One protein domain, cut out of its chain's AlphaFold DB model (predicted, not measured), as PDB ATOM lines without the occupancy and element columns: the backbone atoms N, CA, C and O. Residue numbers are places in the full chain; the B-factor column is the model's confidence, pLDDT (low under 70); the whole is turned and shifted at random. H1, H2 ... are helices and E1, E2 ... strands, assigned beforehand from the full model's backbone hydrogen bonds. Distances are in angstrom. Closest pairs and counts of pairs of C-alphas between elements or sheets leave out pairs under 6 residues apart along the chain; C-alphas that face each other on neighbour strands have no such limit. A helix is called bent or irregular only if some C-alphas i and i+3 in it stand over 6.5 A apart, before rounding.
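What this domain is: This is residues 3 to 63, 76 to 101 and 129 to 169 of the 170 residues of an uncharacterized protein of Chloroflexi bacterium 13_1_40CM_4_68_4 (UniProt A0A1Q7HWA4). A twisted, curled sheet of five antiparallel strands has helices over one face, while its other face is bare. The long bent helix H4 runs over E2 and E5, H3 covers E3 and E4, H1 packs between H3 and the arm H4b at one end of the sheet, and H2 packs on H4b. The printed part has 128 residues with four named helices and five named strands, in the order E1 E2 H1 H2 E3 E4 H3 E5 H4; the sheet's order is E1 E2 E5 E3 E4, and the class is mixed, helices and strands. It is compact, with a radius of gyration of the C-alphas of 14.8 A, and spans 45 by 32 by 27 A.

Where its parts are: In the sheet, E1 is residues 3 to 8, beginning at C-alpha 3 (-33.606, 9.221, 38.296). E2, residues 13 to 21, is 21.9 A long and bends by 69 degrees at residue 18. E5, residues 129 to 136, is 21.9 A; E3 is residues 57 to 63, 17.9 A, and E4 residues 76 to 81. H1, residues 29 to 40, and H3, residues 87 to 98, are each 16.2 A; H2 is residues 42 to 50. H4, residues 143 to 168, was assigned as one helix by its hydrogen bonds but is bent: C-alphas 156 and 159 are 7.2 A apart. Its arms are H4a, residues 143 to 156, 20.1 A, and H4b, residues 159 to 168, ending at C-alpha 168 (-28.124, 11.913, 25.160).

How they stand to each other: E1 and E2 form a hairpin, with N 6 and O 15 at 3.1 A. N 16 and O 133 are 2.9 A apart between E2 and E5, N 59 and O 130 2.8 A between E5 and E3, and N 60 and O 78 2.8 A between E3 and E4. Two layers, helices on one face of a sheet, are made with H1, H3, H4a and H4b. H3 is over E3 and E4 at a height over the sheet of 9.6 A; its closest C-alphas to E4 are Ala 93 and Leu 77, 5.4 A. H4a is at a height of 8.7 A, with Ala 149 and Leu 135 of E5 its closest C-alphas, 5.5 A. H1 touches H4b, about perpendicular at 75 degrees, closest at C-alphas 33 and 167, 4.7 A. H1 touches H3 at a shallow tilt of 34 degrees, only just short of steep, opposite ways, closest at C-alphas 34 and 94, 6.3 A. H2 touches H4b at a shallow tilt of 12 degrees, opposite ways, closest at C-alphas 43 and 163, 6.2 A. E2, H1 H2 and E3 form a split strand-helix-strand unit, two strands running the same way with E5 between them, and a right-handed crossover. In H1, H2, H3, H4a and H4b every O i to N i+4 pair is within hydrogen-bond range.

The domain as a whole: The two C-alphas farthest apart, those of Glu 39 and Ser 141, are 45.7 A apart. Residues 64 to 75 and 102 to 128 are not printed; the gaps are 9.3 A from C-alpha 63 to 76 and 12.8 A from C-alpha 101 to 129. Of the links printed whole, none is long. The mean pLDDT of the printed part is 92.5, and residues 24 to 26 are under 70.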
ATOM      1  N   TRP A   3     -33.872   9.046  36.873       94.69
ATOM      2  CA  TRP A   3     -33.606   9.221  38.296       94.69
ATOM      3  C   TRP A   3     -33.747   7.867  38.979       94.69
ATOM      4  O   TRP A   3     -34.763   7.196  38.813       94.69
ATOM      5  N   SER A   4     -32.758   7.482  39.777       95.12
ATOM      6  CA  SER A   4     -32.823   6.264  40.587       95.12
ATOM      7  C   SER A   4     -32.466   6.577  42.023       95.12
ATOM      8  O   SER A   4     -31.525   7.322  42.276       95.12
ATOM      9  N   ALA A   5     -33.203   5.991  42.959       95.00
ATOM     10  CA  ALA A   5     -32.890   6.048  44.376       95.00
ATOM     11  C   ALA A   5     -32.787   4.627  44.926       95.00
ATOM     12  O   ALA A   5     -33.581   3.758  44.566       95.00
ATOM     13  N   TRP A   6     -31.807   4.388  45.788       94.81
ATOM     14  CA  TRP A   6     -31.618   3.097  46.443       94.81
ATOM     15  C   TRP A   6     -30.982   3.286  47.816       94.81
ATOM     16  O   TRP A   6     -30.517   4.369  48.170       94.81
ATOM     17  N   TYR A   7     -30.961   2.210  48.594       92.69
ATOM     18  CA  TYR A   7     -30.248   2.148  49.859       92.69
ATOM     19  C   TYR A   7     -29.109   1.136  49.745       92.69
ATOM     20  O   TYR A   7     -29.336  -0.048  49.491       92.69
ATOM     21  N   ASP A   8     -27.877   1.608  49.902       88.81
ATOM     22  CA  ASP A   8     -26.699   0.758  49.983       88.81
ATOM     23  C   ASP A   8     -26.541   0.268  51.425       88.81
ATOM     24  O   ASP A   8     -26.067   0.992  52.300       88.81
ATOM     25  N   ALA A   9     -26.926  -0.985  51.667       86.12
ATOM     26  CA  ALA A   9     -26.839  -1.605  52.986       86.12
ATOM     27  C   ALA A   9     -25.396  -1.775  53.492       86.12
ATOM     28  O   ALA A   9     -25.178  -1.808  54.699       86.12
ATOM     29  N   LYS A  10     -24.398  -1.872  52.600       85.75
ATOM     30  CA  LYS A  10     -22.989  -2.029  53.002       85.75
ATOM     31  C   LYS A  10     -22.416  -0.718  53.512       85.75
ATOM     32  O   LYS A  10     -21.687  -0.710  54.496       85.75
ATOM     33  N   ARG A  11     -22.743   0.376  52.825       86.81
ATOM     34  CA  ARG A  11     -22.339   1.733  53.215       86.81
ATOM     35  C   ARG A  11     -23.321   2.385  54.188       86.81
ATOM     36  O   ARG A  11     -23.034   3.464  54.691       86.81
ATOM     37  N   ASN A  12     -24.450   1.726  54.458       90.00
ATOM     38  CA  ASN A  12     -25.562   2.242  55.246       90.00
ATOM     39  C   ASN A  12     -25.945   3.663  54.790       90.00
ATOM     40  O   ASN A  12     -25.990   4.591  55.586       90.00
ATOM     41  N   VAL A  13     -26.170   3.851  53.488       93.94
ATOM     42  CA  VAL A  13     -26.475   5.168  52.908       93.94
ATOM     43  C   VAL A  13     -27.590   5.053  51.878       93.94
ATOM     44  O   VAL A  13     -27.567   4.177  51.016       93.94
ATOM     45  N   ALA A  14     -28.593   5.921  51.982       96.06
ATOM     46  CA  ALA A  14     -29.557   6.132  50.911       96.06
ATOM     47  C   ALA A  14     -28.976   7.121  49.907       96.06
ATOM     48  O   ALA A  14     -28.385   8.124  50.301       96.06
ATOM     49  N   GLU A  15     -29.158   6.849  48.626       96.69
ATOM     50  CA  GLU A  15     -28.561   7.613  47.537       96.69
ATOM     51  C   GLU A  15     -29.607   7.943  46.478       96.69
ATOM     52  O   GLU A  15     -30.567   7.196  46.273       96.69
ATOM     53  N   LEU A  16     -29.393   9.063  45.794       97.31
ATOM     54  CA  LEU A  16     -30.099   9.462  44.585       97.31
ATOM     55  C   LEU A  16     -29.078   9.587  43.457       97.31
ATOM     56  O   LEU A  16     -27.990  10.122  43.668       97.31
ATOM     57  N   ALA A  17     -29.435   9.153  42.253       97.12
ATOM     58  CA  ALA A  17     -28.595   9.328  41.085       97.12
ATOM     59  C   ALA A  17     -29.350   9.795  39.849       97.12
ATOM     60  O   ALA A  17     -30.427   9.284  39.532       97.12
ATOM     61  N   ALA A  18     -28.706  10.697  39.112       96.00
ATOM     62  CA  ALA A  18     -28.963  10.888  37.694       96.00
ATOM     63  C   ALA A  18     -28.151   9.831  36.942       96.00
ATOM     64  O   ALA A  18     -26.929   9.768  37.103       96.00
ATOM     65  N   ASN A  19     -28.814   8.965  36.180       93.75
ATOM     66  CA  ASN A  19     -28.136   7.867  35.509       93.75
ATOM     67  C   ASN A  19     -28.661   7.583  34.104       93.75
ATOM     68  O   ASN A  19     -29.812   7.868  33.752       93.75
ATOM     69  N   LEU A  20     -27.760   7.018  33.306       90.31
ATOM     70  CA  LEU A  20     -28.041   6.502  31.984       90.31
ATOM     71  C   LEU A  20     -27.318   5.175  31.787       90.31
ATOM     72  O   LEU A  20     -26.092   5.090  31.907       90.31
ATOM     73  N   GLU A  21     -28.093   4.157  31.445       84.25
ATOM     74  CA  GLU A  21     -27.614   2.821  31.125       84.25
ATOM     75  C   GLU A  21     -27.945   2.454  29.673       84.25
ATOM     76  O   GLU A  21     -28.877   2.994  29.066       84.25
ATOM     77  N   GLY A  22     -27.176   1.522  29.108       72.81
ATOM     78  CA  GLY A  22     -27.488   0.918  27.813       72.81
ATOM     79  C   GLY A  22     -28.685  -0.030  27.910       72.81
ATOM     80  O   GLY A  22     -28.495  -1.236  28.077       72.81
ATOM     81  N   MET A  23     -29.897   0.522  27.819       70.56
ATOM     82  CA  MET A  23     -31.144  -0.239  27.680       70.56
ATOM     83  C   MET A  23     -31.420  -0.605  26.220       70.56
ATOM     84  O   MET A  23     -30.935   0.052  25.306       70.56
ATOM     85  N   GLU A  24     -32.284  -1.600  26.027       63.44
ATOM     86  CA  GLU A  24     -32.744  -2.154  24.744       63.44
ATOM     87  C   GLU A  24     -33.633  -1.218  23.896       63.44
ATOM     88  O   GLU A  24     -34.482  -1.672  23.140       63.44
ATOM     89  N   GLN A  25     -33.476   0.098  24.035       61.38
ATOM     90  CA  GLN A  25     -34.243   1.083  23.273       61.38
ATOM     91  C   GLN A  25     -33.498   1.446  21.988       61.38
ATOM     92  O   GLN A  25     -32.296   1.682  22.050       61.38
ATOM     93  N   ASP A  26     -34.216   1.572  20.869       58.09
ATOM     94  CA  ASP A  26     -33.706   1.741  19.488       58.09
ATOM     95  C   ASP A  26     -32.624   2.818  19.283       58.09
ATOM     96  O   ASP A  26     -31.912   2.821  18.281       58.09
ATOM     97  N   ASP A  27     -32.476   3.735  20.233       73.88
ATOM     98  CA  ASP A  27     -31.726   4.970  20.074       73.88
ATOM     99  C   ASP A  27     -30.392   5.015  20.854       73.88
ATOM    100  O   ASP A  27     -29.679   6.005  20.782       73.88
ATOM    101  N   TRP A  28     -30.026   3.974  21.618       85.94
ATOM    102  CA  TRP A  28     -28.724   3.827  22.316       85.94
ATOM    103  C   TRP A  28     -28.118   5.120  22.899       85.94
ATOM    104  O   TRP A  28     -26.936   5.426  22.747       85.94
ATOM    105  N   SER A  29     -28.946   5.889  23.606       91.06
ATOM    106  CA  SER A  29     -28.612   7.243  24.073       91.06
ATOM    107  C   SER A  29     -27.340   7.344  24.930       91.06
ATOM    108  O   SER A  29     -26.671   8.378  24.918       91.06
ATOM    109  N   VAL A  30     -26.956   6.267  25.629       92.94
ATOM    110  CA  VAL A  30     -25.679   6.191  26.359       92.94
ATOM    111  C   VAL A  30     -24.472   6.268  25.423       92.94
ATOM    112  O   VAL A  30     -23.470   6.883  25.774       92.94
ATOM    113  N   GLY A  31     -24.578   5.705  24.217       94.00
ATOM    114  CA  GLY A  31     -23.530   5.759  23.209       94.00
ATOM    115  C   GLY A  31     -23.295   7.179  22.713       94.00
ATOM    116  O   GLY A  31     -22.166   7.656  22.761       94.00
ATOM    117  N   ARG A  32     -24.365   7.904  22.354       93.62
ATOM    118  CA  ARG A  32     -24.265   9.332  21.997       93.62
ATOM    119  C   ARG A  32     -23.694  10.180  23.121       93.62
ATOM    120  O   ARG A  32     -22.855  11.035  22.857       93.62
ATOM    121  N   LEU A  33     -24.140   9.939  24.355       95.75
ATOM    122  CA  LEU A  33     -23.612  10.649  25.512       95.75
ATOM    123  C   LEU A  33     -22.098  10.457  25.618       95.75
ATOM    124  O   LEU A  33     -21.384  11.441  25.785       95.75
ATOM    125  N   ILE A  34     -21.615   9.217  25.499       96.38
ATOM    126  CA  ILE A  34     -20.186   8.892  25.586       96.38
ATOM    127  C   ILE A  34     -19.392   9.549  24.453       96.38
ATOM    128  O   ILE A  34     -18.377  10.180  24.737       96.38
ATOM    129  N   GLU A  35     -19.850   9.442  23.203       96.00
ATOM    130  CA  GLU A  35     -19.146  10.037  22.056       96.00
ATOM    131  C   GLU A  35     -19.052  11.557  22.188       96.00
ATOM    132  O   GLU A  35     -17.962  12.125  22.139       96.00
ATOM    133  N   ARG A  36     -20.179  12.225  22.453       97.19
ATOM    134  CA  ARG A  36     -20.206  13.686  22.593       97.19
ATOM    135  C   ARG A  36     -19.437  14.162  23.824       97.19
ATOM    136  O   ARG A  36     -18.869  15.255  23.804       97.19
ATOM    137  N   GLU A  37     -19.397  13.373  24.899       97.88
ATOM    138  CA  GLU A  37     -18.555  13.692  26.051       97.88
ATOM    139  C   GLU A  37     -17.067  13.597  25.706       97.88
ATOM    140  O   GLU A  37     -16.310  14.478  26.101       97.88
ATOM    141  N   LEU A  38     -16.643  12.595  24.931       97.69
ATOM    142  CA  LEU A  38     -15.256  12.485  24.460       97.69
ATOM    143  C   LEU A  38     -14.858  13.628  23.515       97.69
ATOM    144  O   LEU A  38     -13.692  14.015  23.492       97.69
ATOM    145  N   GLU A  39     -15.809  14.179  22.763       97.62
ATOM    146  CA  GLU A  39     -15.585  15.324  21.875       97.62
ATOM    147  C   GLU A  39     -15.519  16.659  22.627       97.62
ATOM    148  O   GLU A  39     -14.701  17.523  22.313       97.62
ATOM    149  N   THR A  40     -16.405  16.861  23.606       97.44
ATOM    150  CA  THR A  40     -16.657  18.196  24.180       97.44
ATOM    151  C   THR A  40     -16.229  18.350  25.635       97.44
ATOM    152  O   THR A  40     -16.067  19.489  26.095       97.44
ATOM    153  N   LEU A  41     -16.041  17.243  26.361       97.06
ATOM    154  CA  LEU A  41     -15.830  17.194  27.812       97.06
ATOM    155  C   LEU A  41     -16.874  18.021  28.584       97.06
ATOM    156  O   LEU A  41     -16.552  18.752  29.524       97.06
ATOM    157  N   SER A  42     -18.128  17.996  28.129       95.88
ATOM    158  CA  SER A  42     -19.197  18.850  28.647       95.88
ATOM    159  C   SER A  42     -19.554  18.504  30.095       95.88
ATOM    160  O   SER A  42     -19.587  19.399  30.941       95.88
ATOM    161  N   LEU A  43     -19.740  17.225  30.429       95.56
ATOM    162  CA  LEU A  43     -20.002  16.765  31.797       95.56
ATOM    163  C   LEU A  43     -18.829  17.079  32.718       95.56
ATOM    164  O   LEU A  43     -19.044  17.583  33.825       95.56
ATOM    165  N   PHE A  44     -17.599  16.846  32.254       96.12
ATOM    166  CA  PHE A  44     -16.407  17.235  32.998       96.12
ATOM    167  C   PHE A  44     -16.425  18.737  33.313       96.12
ATOM    168  O   PHE A  44     -16.371  19.124  34.482       96.12
ATOM    169  N   LYS A  45     -16.607  19.600  32.306       95.12
ATOM    170  CA  LYS A  45     -16.664  21.064  32.471       95.12
ATOM    171  C   LYS A  45     -17.807  21.515  33.382       95.12
ATOM    172  O   LYS A  45     -17.606  22.388  34.227       95.12
ATOM    173  N   VAL A  46     -18.989  20.910  33.258       93.81
ATOM    174  CA  VAL A  46     -20.138  21.160  34.141       93.81
ATOM    175  C   VAL A  46     -19.766  20.815  35.583       93.81
ATOM    176  O   VAL A  46     -19.930  21.658  36.464       93.81
ATOM    177  N   SER A  47     -19.164  19.650  35.837       92.19
ATOM    178  CA  SER A  47     -18.726  19.281  37.191       92.19
ATOM    179  C   SER A  47     -17.736  20.284  37.796       92.19
ATOM    180  O   SER A  47     -17.841  20.624  38.974       92.19
ATOM    181  N   ARG A  48     -16.817  20.825  36.983       91.12
ATOM    182  CA  ARG A  48     -15.830  21.826  37.419       91.12
ATOM    183  C   ARG A  48     -16.456  23.179  37.729       91.12
ATOM    184  O   ARG A  48     -16.062  23.823  38.700       91.12
ATOM    185  N   ARG A  49     -17.408  23.615  36.899       88.19
ATOM    186  CA  ARG A  49     -18.063  24.924  37.017       88.19
ATOM    187  C   ARG A  49     -19.012  24.980  38.205       88.19
ATOM    188  O   ARG A  49     -19.004  25.967  38.930       88.19
ATOM    189  N   TYR A  50     -19.838  23.949  38.374       84.62
ATOM    190  CA  TYR A  50     -20.859  23.942  39.418       84.62
ATOM    191  C   TYR A  50     -20.322  23.508  40.773       84.62
ATOM    192  O   TYR A  50     -20.969  23.822  41.766       84.62
ATOM    193  N   ARG A  51     -19.168  22.816  40.811       80.62
ATOM    194  CA  ARG A  51     -18.588  22.240  42.033       80.62
ATOM    195  C   ARG A  51     -19.693  21.620  42.893       80.62
ATOM    196  O   ARG A  51     -19.986  22.146  43.970       80.62
ATOM    197  N   PRO A  52     -20.376  20.576  42.379       77.00
ATOM    198  CA  PRO A  52     -21.386  19.885  43.169       77.00
ATOM    199  C   PRO A  52     -20.761  19.497  44.512       77.00
ATOM    200  O   PRO A  52     -19.540  19.325  44.564       77.00
ATOM    201  N   SER A  53     -21.575  19.421  45.573       76.81
ATOM    202  CA  SER A  53     -21.069  19.204  46.936       76.81
ATOM    203  C   SER A  53     -20.021  18.094  46.970       76.81
ATOM    204  O   SER A  53     -20.067  17.168  46.152       76.81
ATOM    205  N   ASP A  54     -19.109  18.153  47.942       76.19
ATOM    206  CA  ASP A  54     -17.999  17.198  48.032       76.19
ATOM    207  C   ASP A  54     -18.463  15.730  48.129       76.19
ATOM    208  O   ASP A  54     -17.683  14.790  48.002       76.19
ATOM    209  N   GLU A  55     -19.756  15.506  48.319       85.75
ATOM    210  CA  GLU A  55     -20.384  14.205  48.428       85.75
ATOM    211  C   GLU A  55     -20.888  13.632  47.093       85.75
ATOM    212  O   GLU A  55     -21.223  12.446  47.029       85.75
ATOM    213  N   VAL A  56     -20.938  14.425  46.013       94.56
ATOM    214  CA  VAL A  56     -21.370  13.930  44.698       94.56
ATOM    215  C   VAL A  56     -20.265  13.128  44.036       94.56
ATOM    216  O   VAL A  56     -19.149  13.609  43.833       94.56
ATOM    217  N   ARG A  57     -20.597  11.908  43.621       96.06
ATOM    218  CA  ARG A  57     -19.668  10.978  42.976       96.06
ATOM    219  C   ARG A  57     -20.026  10.784  41.513       96.06
ATOM    220  O   ARG A  57     -21.198  10.617  41.183       96.06
ATOM    221  N   ALA A  58     -19.014  10.766  40.654       96.56
ATOM    222  CA  ALA A  58     -19.136  10.268  39.291       96.56
ATOM    223  C   ALA A  58     -18.830   8.769  39.292       96.56
ATOM    224  O   ALA A  58     -17.807   8.346  39.838       96.56
ATOM    225  N   VAL A  59     -19.722   7.978  38.700       96.50
ATOM    226  CA  VAL A  59     -19.594   6.524  38.613       96.50
ATOM    227  C   VAL A  59     -19.777   6.095  37.164       96.50
ATOM    228  O   VAL A  59     -20.847   6.275  36.585       96.50
ATOM    229  N   LEU A  60     -18.734   5.508  36.583       96.69
ATOM    230  CA  LEU A  60     -18.792   4.797  35.311       96.69
ATOM    231  C   LEU A  60     -18.500   3.331  35.582       96.69
ATOM    232  O   LEU A  60     -17.483   2.991  36.191       96.69
ATOM    233  N   LYS A  61     -19.378   2.455  35.111       94.62
ATOM    234  CA  LYS A  61     -19.225   1.016  35.309       94.62
ATOM    235  C   LYS A  61     -19.671   0.214  34.096       94.62
ATOM    236  O   LYS A  61     -20.491   0.660  33.298       94.62
ATOM    237  N   LYS A  62     -19.119  -0.985  34.006       91.69
ATOM    238  CA  LYS A  62     -19.526  -2.075  33.131       91.69
ATOM    239  C   LYS A  62     -20.678  -2.841  33.778       91.69
ATOM    240  O   LYS A  62     -20.583  -3.212  34.949       91.69
ATOM    241  N   ASP A  63     -21.727  -3.111  33.012       87.06
ATOM    242  CA  ASP A  63     -22.917  -3.825  33.473       87.06
ATOM    243  C   ASP A  63     -23.247  -5.034  32.580       87.06
ATOM    244  O   ASP A  63     -23.034  -4.998  31.369       87.06
ATOM    245  N   VAL A  76     -15.920  -1.452  37.807       95.06
ATOM    246  CA  VAL A  76     -15.759  -0.002  37.978       95.06
ATOM    247  C   VAL A  76     -14.700   0.530  37.015       95.06
ATOM    248  O   VAL A  76     -13.543   0.129  37.076       95.06
ATOM    249  N   LEU A  77     -15.105   1.464  36.153       96.12
ATOM    250  CA  LEU A  77     -14.223   2.197  35.240       96.12
ATOM    251  C   LEU A  77     -13.787   3.535  35.851       96.12
ATOM    252  O   LEU A  77     -12.660   3.979  35.647       96.12
ATOM    253  N   LEU A  78     -14.691   4.165  36.605       97.06
ATOM    254  CA  LEU A  78     -14.447   5.351  37.419       97.06
ATOM    255  C   LEU A  78     -15.419   5.349  38.594       97.06
ATOM    256  O   LEU A  78     -16.615   5.156  38.403       97.06
ATOM    257  N   GLU A  79     -14.917   5.606  39.793       96.19
ATOM    258  CA  GLU A  79     -15.729   5.928  40.963       96.19
ATOM    259  C   GLU A  79     -14.935   6.897  41.832       96.19
ATOM    260  O   GLU A  79     -13.951   6.522  42.464       96.19
ATOM    261  N   ALA A  80     -15.324   8.168  41.811       94.88
ATOM    262  CA  ALA A  80     -14.616   9.221  42.528       94.88
ATOM    263  C   ALA A  80     -15.533  10.416  42.790       94.88
ATOM    264  O   ALA A  80     -16.574  10.572  42.143       94.88
ATOM    265  N   GLN A  81     -15.146  11.279  43.731       93.69
ATOM    266  CA  GLN A  81     -15.818  12.560  43.923       93.69
ATOM    267  C   GLN A  81     -15.743  13.370  42.628       93.69
ATOM    268  O   GLN A  81     -14.689  13.508  42.009       93.69
ATOM    269  N   CYS A  82     -16.879  13.909  42.202       91.00
ATOM    270  CA  CYS A  82     -17.027  14.477  40.871       91.00
ATOM    271  C   CYS A  82     -16.071  15.655  40.625       91.00
ATOM    272  O   CYS A  82     -15.595  15.831  39.506       91.00
ATOM    273  N   PHE A  83     -15.768  16.434  41.671       86.81
ATOM    274  CA  PHE A  83     -14.845  17.570  41.638       86.81
ATOM    275  C   PHE A  83     -13.369  17.173  41.845       86.81
ATOM    276  O   PHE A  83     -12.490  18.016  41.671       86.81
ATOM    277  N   SER A  84     -13.061  15.923  42.200       90.50
ATOM    278  CA  SER A  84     -11.679  15.465  42.405       90.50
ATOM    279  C   SER A  84     -11.101  14.749  41.184       90.50
ATOM    280  O   SER A  84      -9.888  14.607  41.083       90.50
ATOM    281  N   VAL A  85     -11.946  14.307  40.245       94.06
ATOM    282  CA  VAL A  85     -11.494  13.583  39.043       94.06
ATOM    283  C   VAL A  85     -10.648  14.490  38.154       94.06
ATOM    284  O   VAL A  85     -11.036  15.632  37.906       94.06
ATOM    285  N   THR A  86      -9.514  14.002  37.664       96.31
ATOM    286  CA  THR A  86      -8.709  14.725  36.670       96.31
ATOM    287  C   THR A  86      -9.312  14.579  35.271       96.31
ATOM    288  O   THR A  86     -10.096  13.665  35.016       96.31
ATOM    289  N   GLU A  87      -8.952  15.467  34.343       97.06
ATOM    290  CA  GLU A  87      -9.380  15.340  32.942       97.06
ATOM    291  C   GLU A  87      -8.878  14.031  32.308       97.06
ATOM    292  O   GLU A  87      -9.617  13.368  31.577       97.06
ATOM    293  N   ASP A  88      -7.659  13.609  32.656       98.00
ATOM    294  CA  ASP A  88      -7.058  12.360  32.182       98.00
ATOM    295  C   ASP A  88      -7.811  11.125  32.686       98.00
ATOM    296  O   ASP A  88      -8.120  10.221  31.905       98.00
ATOM    297  N   ASP A  89      -8.145  11.080  33.980       97.75
ATOM    298  CA  ASP A  89      -8.923   9.978  34.559       97.75
ATOM    299  C   ASP A  89     -10.327   9.917  33.958       97.75
ATOM    300  O   ASP A  89     -10.813   8.833  33.622       97.75
ATOM    301  N   TRP A  90     -10.952  11.081  33.774       97.94
ATOM    302  CA  TRP A  90     -12.257  11.216  33.140       97.94
ATOM    303  C   TRP A  90     -12.238  10.670  31.711       97.94
ATOM    304  O   TRP A  90     -13.006   9.773  31.360       97.94
ATOM    305  N   THR A  91     -11.294  11.149  30.902       98.19
ATOM    306  CA  THR A  91     -11.134  10.761  29.497       98.19
ATOM    307  C   THR A  91     -10.820   9.274  29.368       98.19
ATOM    308  O   THR A  91     -11.398   8.582  28.527       98.19
ATOM    309  N   ARG A  92      -9.943   8.740  30.227       98.25
ATOM    310  CA  ARG A  92      -9.624   7.307  30.271       98.25
ATOM    311  C   ARG A  92     -10.862   6.465  30.580       98.25
ATOM    312  O   ARG A  92     -11.083   5.457  29.910       98.25
ATOM    313  N   ALA A  93     -11.681   6.885  31.539       97.94
ATOM    314  CA  ALA A  93     -12.907   6.183  31.900       97.94
ATOM    315  C   ALA A  93     -13.954   6.204  30.776       97.94
ATOM    316  O   ALA A  93     -14.548   5.167  30.479       97.94
ATOM    317  N   PHE A  94     -14.141   7.341  30.098       97.81
ATOM    318  CA  PHE A  94     -15.059   7.434  28.957       97.81
ATOM    319  C   PHE A  94     -14.569   6.644  27.738       97.81
ATOM    320  O   PHE A  94     -15.375   5.992  27.079       97.81
ATOM    321  N   ARG A  95     -13.256   6.596  27.475       97.69
ATOM    322  CA  ARG A  95     -12.682   5.701  26.451       97.69
ATOM    323  C   ARG A  95     -12.912   4.229  26.790       97.69
ATOM    324  O   ARG A  95     -13.273   3.449  25.912       97.69
ATOM    325  N   ALA A  96     -12.755   3.852  28.060       96.19
ATOM    326  CA  ALA A  96     -13.063   2.500  28.513       96.19
ATOM    327  C   ALA A  96     -14.558   2.178  28.349       96.19
ATOM    328  O   ALA A  96     -14.894   1.111  27.852       96.19
ATOM    329  N   ALA A  97     -15.450   3.115  28.686       95.50
ATOM    330  CA  ALA A  97     -16.892   2.965  28.491       95.50
ATOM    331  C   ALA A  97     -17.268   2.855  27.003       95.50
ATOM    332  O   ALA A  97     -18.104   2.030  26.639       95.50
ATOM    333  N   ARG A  98     -16.608   3.627  26.130       95.38
ATOM    334  CA  ARG A  98     -16.770   3.562  24.673       95.38
ATOM    335  C   ARG A  98     -16.408   2.191  24.105       95.38
ATOM    336  O   ARG A  98     -17.110   1.687  23.230       95.38
ATOM    337  N   ALA A  99     -15.361   1.561  24.632       94.44
ATOM    338  CA  ALA A  99     -14.971   0.206  24.246       94.44
ATOM    339  C   ALA A  99     -16.008  -0.868  24.641       94.44
ATOM    340  O   ALA A  99     -15.923  -1.997  24.164       94.44
ATOM    341  N   LEU A 100     -16.991  -0.534  25.489       92.88
ATOM    342  CA  LEU A 100     -18.105  -1.420  25.846       92.88
ATOM    343  C   LEU A 100     -19.319  -1.274  24.919       92.88
ATOM    344  O   LEU A 100     -20.311  -1.970  25.119       92.88
ATOM    345  N   LEU A 101     -19.282  -0.363  23.948       92.06
ATOM    346  CA  LEU A 101     -20.343  -0.216  22.954       92.06
ATOM    347  C   LEU A 101     -20.103  -1.162  21.776       92.06
ATOM    348  O   LEU A 101     -18.963  -1.496  21.453       92.06
ATOM    349  N   VAL A 129     -23.391   5.185  33.107       95.50
ATOM    350  CA  VAL A 129     -22.906   6.486  33.590       95.50
ATOM    351  C   VAL A 129     -23.857   7.009  34.665       95.50
ATOM    352  O   VAL A 129     -25.063   7.100  34.428       95.50
ATOM    353  N   GLN A 130     -23.336   7.351  35.844       96.44
ATOM    354  CA  GLN A 130     -24.123   7.836  36.981       96.44
ATOM    355  C   GLN A 130     -23.439   9.015  37.679       96.44
ATOM    356  O   GLN A 130     -22.222   9.019  37.865       96.44
ATOM    357  N   PHE A 131     -24.242   9.963  38.157       96.94
ATOM    358  CA  PHE A 131     -23.849  10.917  39.192       96.94
ATOM    359  C   PHE A 131     -24.694  10.678  40.427       96.94
ATOM    360  O   PHE A 131     -25.920  10.703  40.338       96.94
ATOM    361  N   VAL A 132     -24.042  10.436  41.559       96.94
ATOM    362  CA  VAL A 132     -24.683   9.949  42.782       96.94
ATOM    363  C   VAL A 132     -24.495  10.964  43.897       96.94
ATOM    364  O   VAL A 132     -23.364  11.347  44.179       96.94
ATOM    365  N   ALA A 133     -25.585  11.364  44.544       96.12
ATOM    366  CA  ALA A 133     -25.585  12.186  45.748       96.12
ATOM    367  C   ALA A 133     -26.164  11.379  46.922       96.12
ATOM    368  O   ALA A 133     -27.172  10.680  46.739       96.12
ATOM    369  N   PRO A 134     -25.573  11.449  48.126       95.44
ATOM    370  CA  PRO A 134     -26.186  10.844  49.296       95.44
ATOM    371  C   PRO A 134     -27.448  11.615  49.696       95.44
ATOM    372  O   PRO A 134     -27.558  12.827  49.531       95.44
ATOM    373  N   LEU A 135     -28.409  10.886  50.250       95.44
ATOM    374  CA  LEU A 135     -29.609  11.429  50.872       95.44
ATOM    375  C   LEU A 135     -29.460  11.431  52.397       95.44
ATOM    376  O   LEU A 135     -29.723  12.441  53.045       95.44
ATOM    377  N   TRP A 136     -29.044  10.298  52.976       94.31
ATOM    378  CA  TRP A 136     -28.799  10.144  54.415       94.31
ATOM    379  C   TRP A 136     -28.059   8.838  54.739       94.31
ATOM    380  O   TRP A 136     -28.291   7.814  54.099       94.31
ATOM    381  N   GLY A 137     -27.241   8.840  55.800       91.88
ATOM    382  CA  GLY A 137     -26.623   7.627  56.375       91.88
ATOM    383  C   GLY A 137     -27.508   6.879  57.389       91.88
ATOM    384  O   GLY A 137     -27.220   5.775  57.836       91.88
ATOM    385  N   ARG A 138     -28.617   7.491  57.801       89.44
ATOM    386  CA  ARG A 138     -29.648   6.878  58.644       89.44
ATOM    387  C   ARG A 138     -30.969   7.524  58.288       89.44
ATOM    388  O   ARG A 138     -31.035   8.748  58.242       89.44
ATOM    389  N   MET A 139     -32.002   6.719  58.045       89.44
ATOM    390  CA  MET A 139     -33.308   7.244  57.651       89.44
ATOM    391  C   MET A 139     -33.836   8.226  58.712       89.44
ATOM    392  O   MET A 139     -34.040   7.808  59.857       89.44
ATOM    393  N   PRO A 140     -34.076   9.501  58.354       92.25
ATOM    394  CA  PRO A 140     -34.713  10.445  59.258       92.25
ATOM    395  C   PRO A 140     -36.105   9.941  59.646       92.25
ATOM    396  O   PRO A 140     -36.855   9.449  58.795       92.25
ATOM    397  N   SER A 141     -36.464  10.062  60.925       92.62
ATOM    398  CA  SER A 141     -37.809   9.732  61.414       92.62
ATOM    399  C   SER A 141     -38.860  10.702  60.862       92.62
ATOM    400  O   SER A 141     -39.956  10.277  60.492       92.62
ATOM    401  N   ASP A 142     -38.492  11.976  60.730       96.62
ATOM    402  CA  ASP A 142     -39.334  13.063  60.236       96.62
ATOM    403  C   ASP A 142     -39.488  13.039  58.698       96.62
ATOM    404  O   ASP A 142     -38.511  12.954  57.949       96.62
ATOM    405  N   HIS A 143     -40.732  13.120  58.212       94.81
ATOM    406  CA  HIS A 143     -41.041  13.124  56.778       94.81
ATOM    407  C   HIS A 143     -40.544  14.382  56.052       94.81
ATOM    408  O   HIS A 143     -40.037  14.277  54.935       94.81
ATOM    409  N   THR A 144     -40.642  15.549  56.679       97.06
ATOM    410  CA  THR A 144     -40.179  16.833  56.140       97.06
ATOM    411  C   THR A 144     -38.676  16.803  55.899       97.06
ATOM    412  O   THR A 144     -38.225  17.218  54.832       97.06
ATOM    413  N   LEU A 145     -37.901  16.227  56.827       95.75
ATOM    414  CA  LEU A 145     -36.456  16.055  56.649       95.75
ATOM    415  C   LEU A 145     -36.124  15.128  55.471       95.75
ATOM    416  O   LEU A 145     -35.228  15.435  54.684       95.75
ATOM    417  N   ARG A 146     -36.877  14.033  55.290       94.75
ATOM    418  CA  ARG A 146     -36.709  13.138  54.129       94.75
ATOM    419  C   ARG A 146     -36.982  13.865  52.810       94.75
ATOM    420  O   ARG A 146     -36.198  13.752  51.871       94.75
ATOM    421  N   VAL A 147     -38.071  14.632  52.744       96.06
ATOM    422  CA  VAL A 147     -38.431  15.419  51.554       96.06
ATOM    423  C   VAL A 147     -37.385  16.497  51.267       96.06
ATOM    424  O   VAL A 147     -37.021  16.694  50.107       96.06
ATOM    425  N   ALA A 148     -36.876  17.175  52.297       95.75
ATOM    426  CA  ALA A 148     -35.837  18.189  52.154       95.75
ATOM    427  C   ALA A 148     -34.537  17.597  51.588       95.75
ATOM    428  O   ALA A 148     -33.992  18.154  50.636       95.75
ATOM    429  N   ALA A 149     -34.092  16.440  52.092       95.00
ATOM    430  CA  ALA A 149     -32.917  15.734  51.574       95.00
ATOM    431  C   ALA A 149     -33.073  15.350  50.092       95.00
ATOM    432  O   ALA A 149     -32.182  15.612  49.288       95.00
ATOM    433  N   PHE A 150     -34.237  14.819  49.698       95.88
ATOM    434  CA  PHE A 150     -34.526  14.516  48.291       95.88
ATOM    435  C   PHE A 150     -34.498  15.761  47.399       95.88
ATOM    436  O   PHE A 150     -33.862  15.749  46.345       95.88
ATOM    437  N   LYS A 151     -35.160  16.850  47.813       96.06
ATOM    438  CA  LYS A 151     -35.162  18.118  47.063       96.06
ATOM    439  C   LYS A 151     -33.756  18.700  46.929       96.06
ATOM    440  O   LYS A 151     -33.402  19.203  45.862       96.06
ATOM    441  N   HIS A 152     -32.959  18.612  47.990       94.94
ATOM    442  CA  HIS A 152     -31.569  19.043  47.974       94.94
ATOM    443  C   HIS A 152     -30.745  18.226  46.973       94.94
ATOM    444  O   HIS A 152     -30.145  18.810  46.073       94.94
ATOM    445  N   ALA A 153     -30.795  16.892  47.044       95.56
ATOM    446  CA  ALA A 153     -30.064  16.023  46.124       95.56
ATOM    447  C   ALA A 153     -30.485  16.226  44.656       95.56
ATOM    448  O   ALA A 153     -29.628  16.297  43.778       95.56
ATOM    449  N   LEU A 154     -31.785  16.404  44.382       95.94
ATOM    450  CA  LEU A 154     -32.277  16.761  43.044       95.94
ATOM    451  C   LEU A 154     -31.682  18.083  42.553       95.94
ATOM    452  O   LEU A 154     -31.238  18.166  41.412       95.94
ATOM    453  N   THR A 155     -31.643  19.102  43.413       95.19
ATOM    454  CA  THR A 155     -31.086  20.422  43.077       95.19
ATOM    455  C   THR A 155     -29.595  20.328  42.763       95.19
ATOM    456  O   THR A 155     -29.136  20.885  41.769       95.19
ATOM    457  N   VAL A 156     -28.846  19.582  43.578       94.25
ATOM    458  CA  VAL A 156     -27.403  19.374  43.398       94.25
ATOM    459  C   VAL A 156     -27.101  18.604  42.107       94.25
ATOM    460  O   VAL A 156     -26.159  18.943  41.394       94.25
ATOM    461  N   LEU A 157     -27.905  17.590  41.775       96.25
ATOM    462  CA  LEU A 157     -27.714  16.771  40.574       96.25
ATOM    463  C   LEU A 157     -28.300  17.399  39.302       96.25
ATOM    464  O   LEU A 157     -27.942  16.969  38.205       96.25
ATOM    465  N   ALA A 158     -29.175  18.403  39.406       95.31
ATOM    466  CA  ALA A 158     -29.890  18.975  38.263       95.31
ATOM    467  C   ALA A 158     -28.976  19.461  37.118       95.31
ATOM    468  O   ALA A 158     -29.282  19.132  35.969       95.31
ATOM    469  N   PRO A 159     -27.847  20.165  37.359       95.19
ATOM    470  CA  PRO A 159     -26.961  20.592  36.275       95.19
ATOM    471  C   PRO A 159     -26.341  19.414  35.514       95.19
ATOM    472  O   PRO A 159     -26.264  19.440  34.287       95.19
ATOM    473  N   LEU A 160     -25.942  18.362  36.235       95.62
ATOM    474  CA  LEU A 160     -25.362  17.150  35.650       95.62
ATOM    475  C   LEU A 160     -26.429  16.363  34.890       95.62
ATOM    476  O   LEU A 160     -26.209  15.986  33.745       95.62
ATOM    477  N   HIS A 161     -27.617  16.200  35.471       96.00
ATOM    478  CA  HIS A 161     -28.755  15.575  34.803       96.00
ATOM    479  C   HIS A 161     -29.118  16.295  33.495       96.00
ATOM    480  O   HIS A 161     -29.349  15.645  32.473       96.00
ATOM    481  N   ALA A 162     -29.168  17.630  33.508       95.88
ATOM    482  CA  ALA A 162     -29.462  18.432  32.324       95.88
ATOM    483  C   ALA A 162     -28.390  18.246  31.240       95.88
ATOM    484  O   ALA A 162     -28.731  17.972  30.092       95.88
ATOM    485  N   ALA A 163     -27.110  18.308  31.614       95.94
ATOM    486  CA  ALA A 163     -26.003  18.091  30.688       95.94
ATOM    487  C   ALA A 163     -26.007  16.671  30.102       95.94
ATOM    488  O   ALA A 163     -25.888  16.506  28.890       95.94
ATOM    489  N   MET A 164     -26.234  15.645  30.927       95.75
ATOM    490  CA  MET A 164     -26.360  14.273  30.434       95.75
ATOM    491  C   MET A 164     -27.555  14.128  29.486       95.75
ATOM    492  O   MET A 164     -27.465  13.424  28.486       95.75
ATOM    493  N   THR A 165     -28.682  14.776  29.796       95.19
ATOM    494  CA  THR A 165     -29.878  14.748  28.944       95.19
ATOM    495  C   THR A 165     -29.593  15.378  27.588       95.19
ATOM    496  O   THR A 165     -29.978  14.799  26.579       95.19
ATOM    497  N   GLU A 166     -28.896  16.515  27.556       95.75
ATOM    498  CA  GLU A 166     -28.512  17.195  26.317       95.75
ATOM    499  C   GLU A 166     -27.608  16.314  25.448       95.75
ATOM    500  O   GLU A 166     -27.906  16.079  24.280       95.75
ATOM    501  N   LEU A 167     -26.556  15.737  26.033       94.75
ATOM    502  CA  LEU A 167     -25.645  14.851  25.306       94.75
ATOM    503  C   LEU A 167     -26.347  13.586  24.792       94.75
ATOM    504  O   LEU A 167     -26.000  13.076  23.730       94.75
ATOM    505  N   ALA A 168     -27.358  13.103  25.511       92.69
ATOM    506  CA  ALA A 168     -28.124  11.913  25.160       92.69
ATOM    507  C   ALA A 168     -29.215  12.146  24.094       92.69
ATOM    508  O   ALA A 168     -29.778  11.165  23.601       92.69
ATOM    509  N   ARG A 169     -29.547  13.394  23.727       90.56
ATOM    510  CA  ARG A 169     -30.574  13.684  22.703       90.56
ATOM    511  C   ARG A 169     -30.176  13.142  21.320       90.56
ATOM    512  O   ARG A 169     -28.974  13.102  21.057       90.56
TER     513      ARG A 169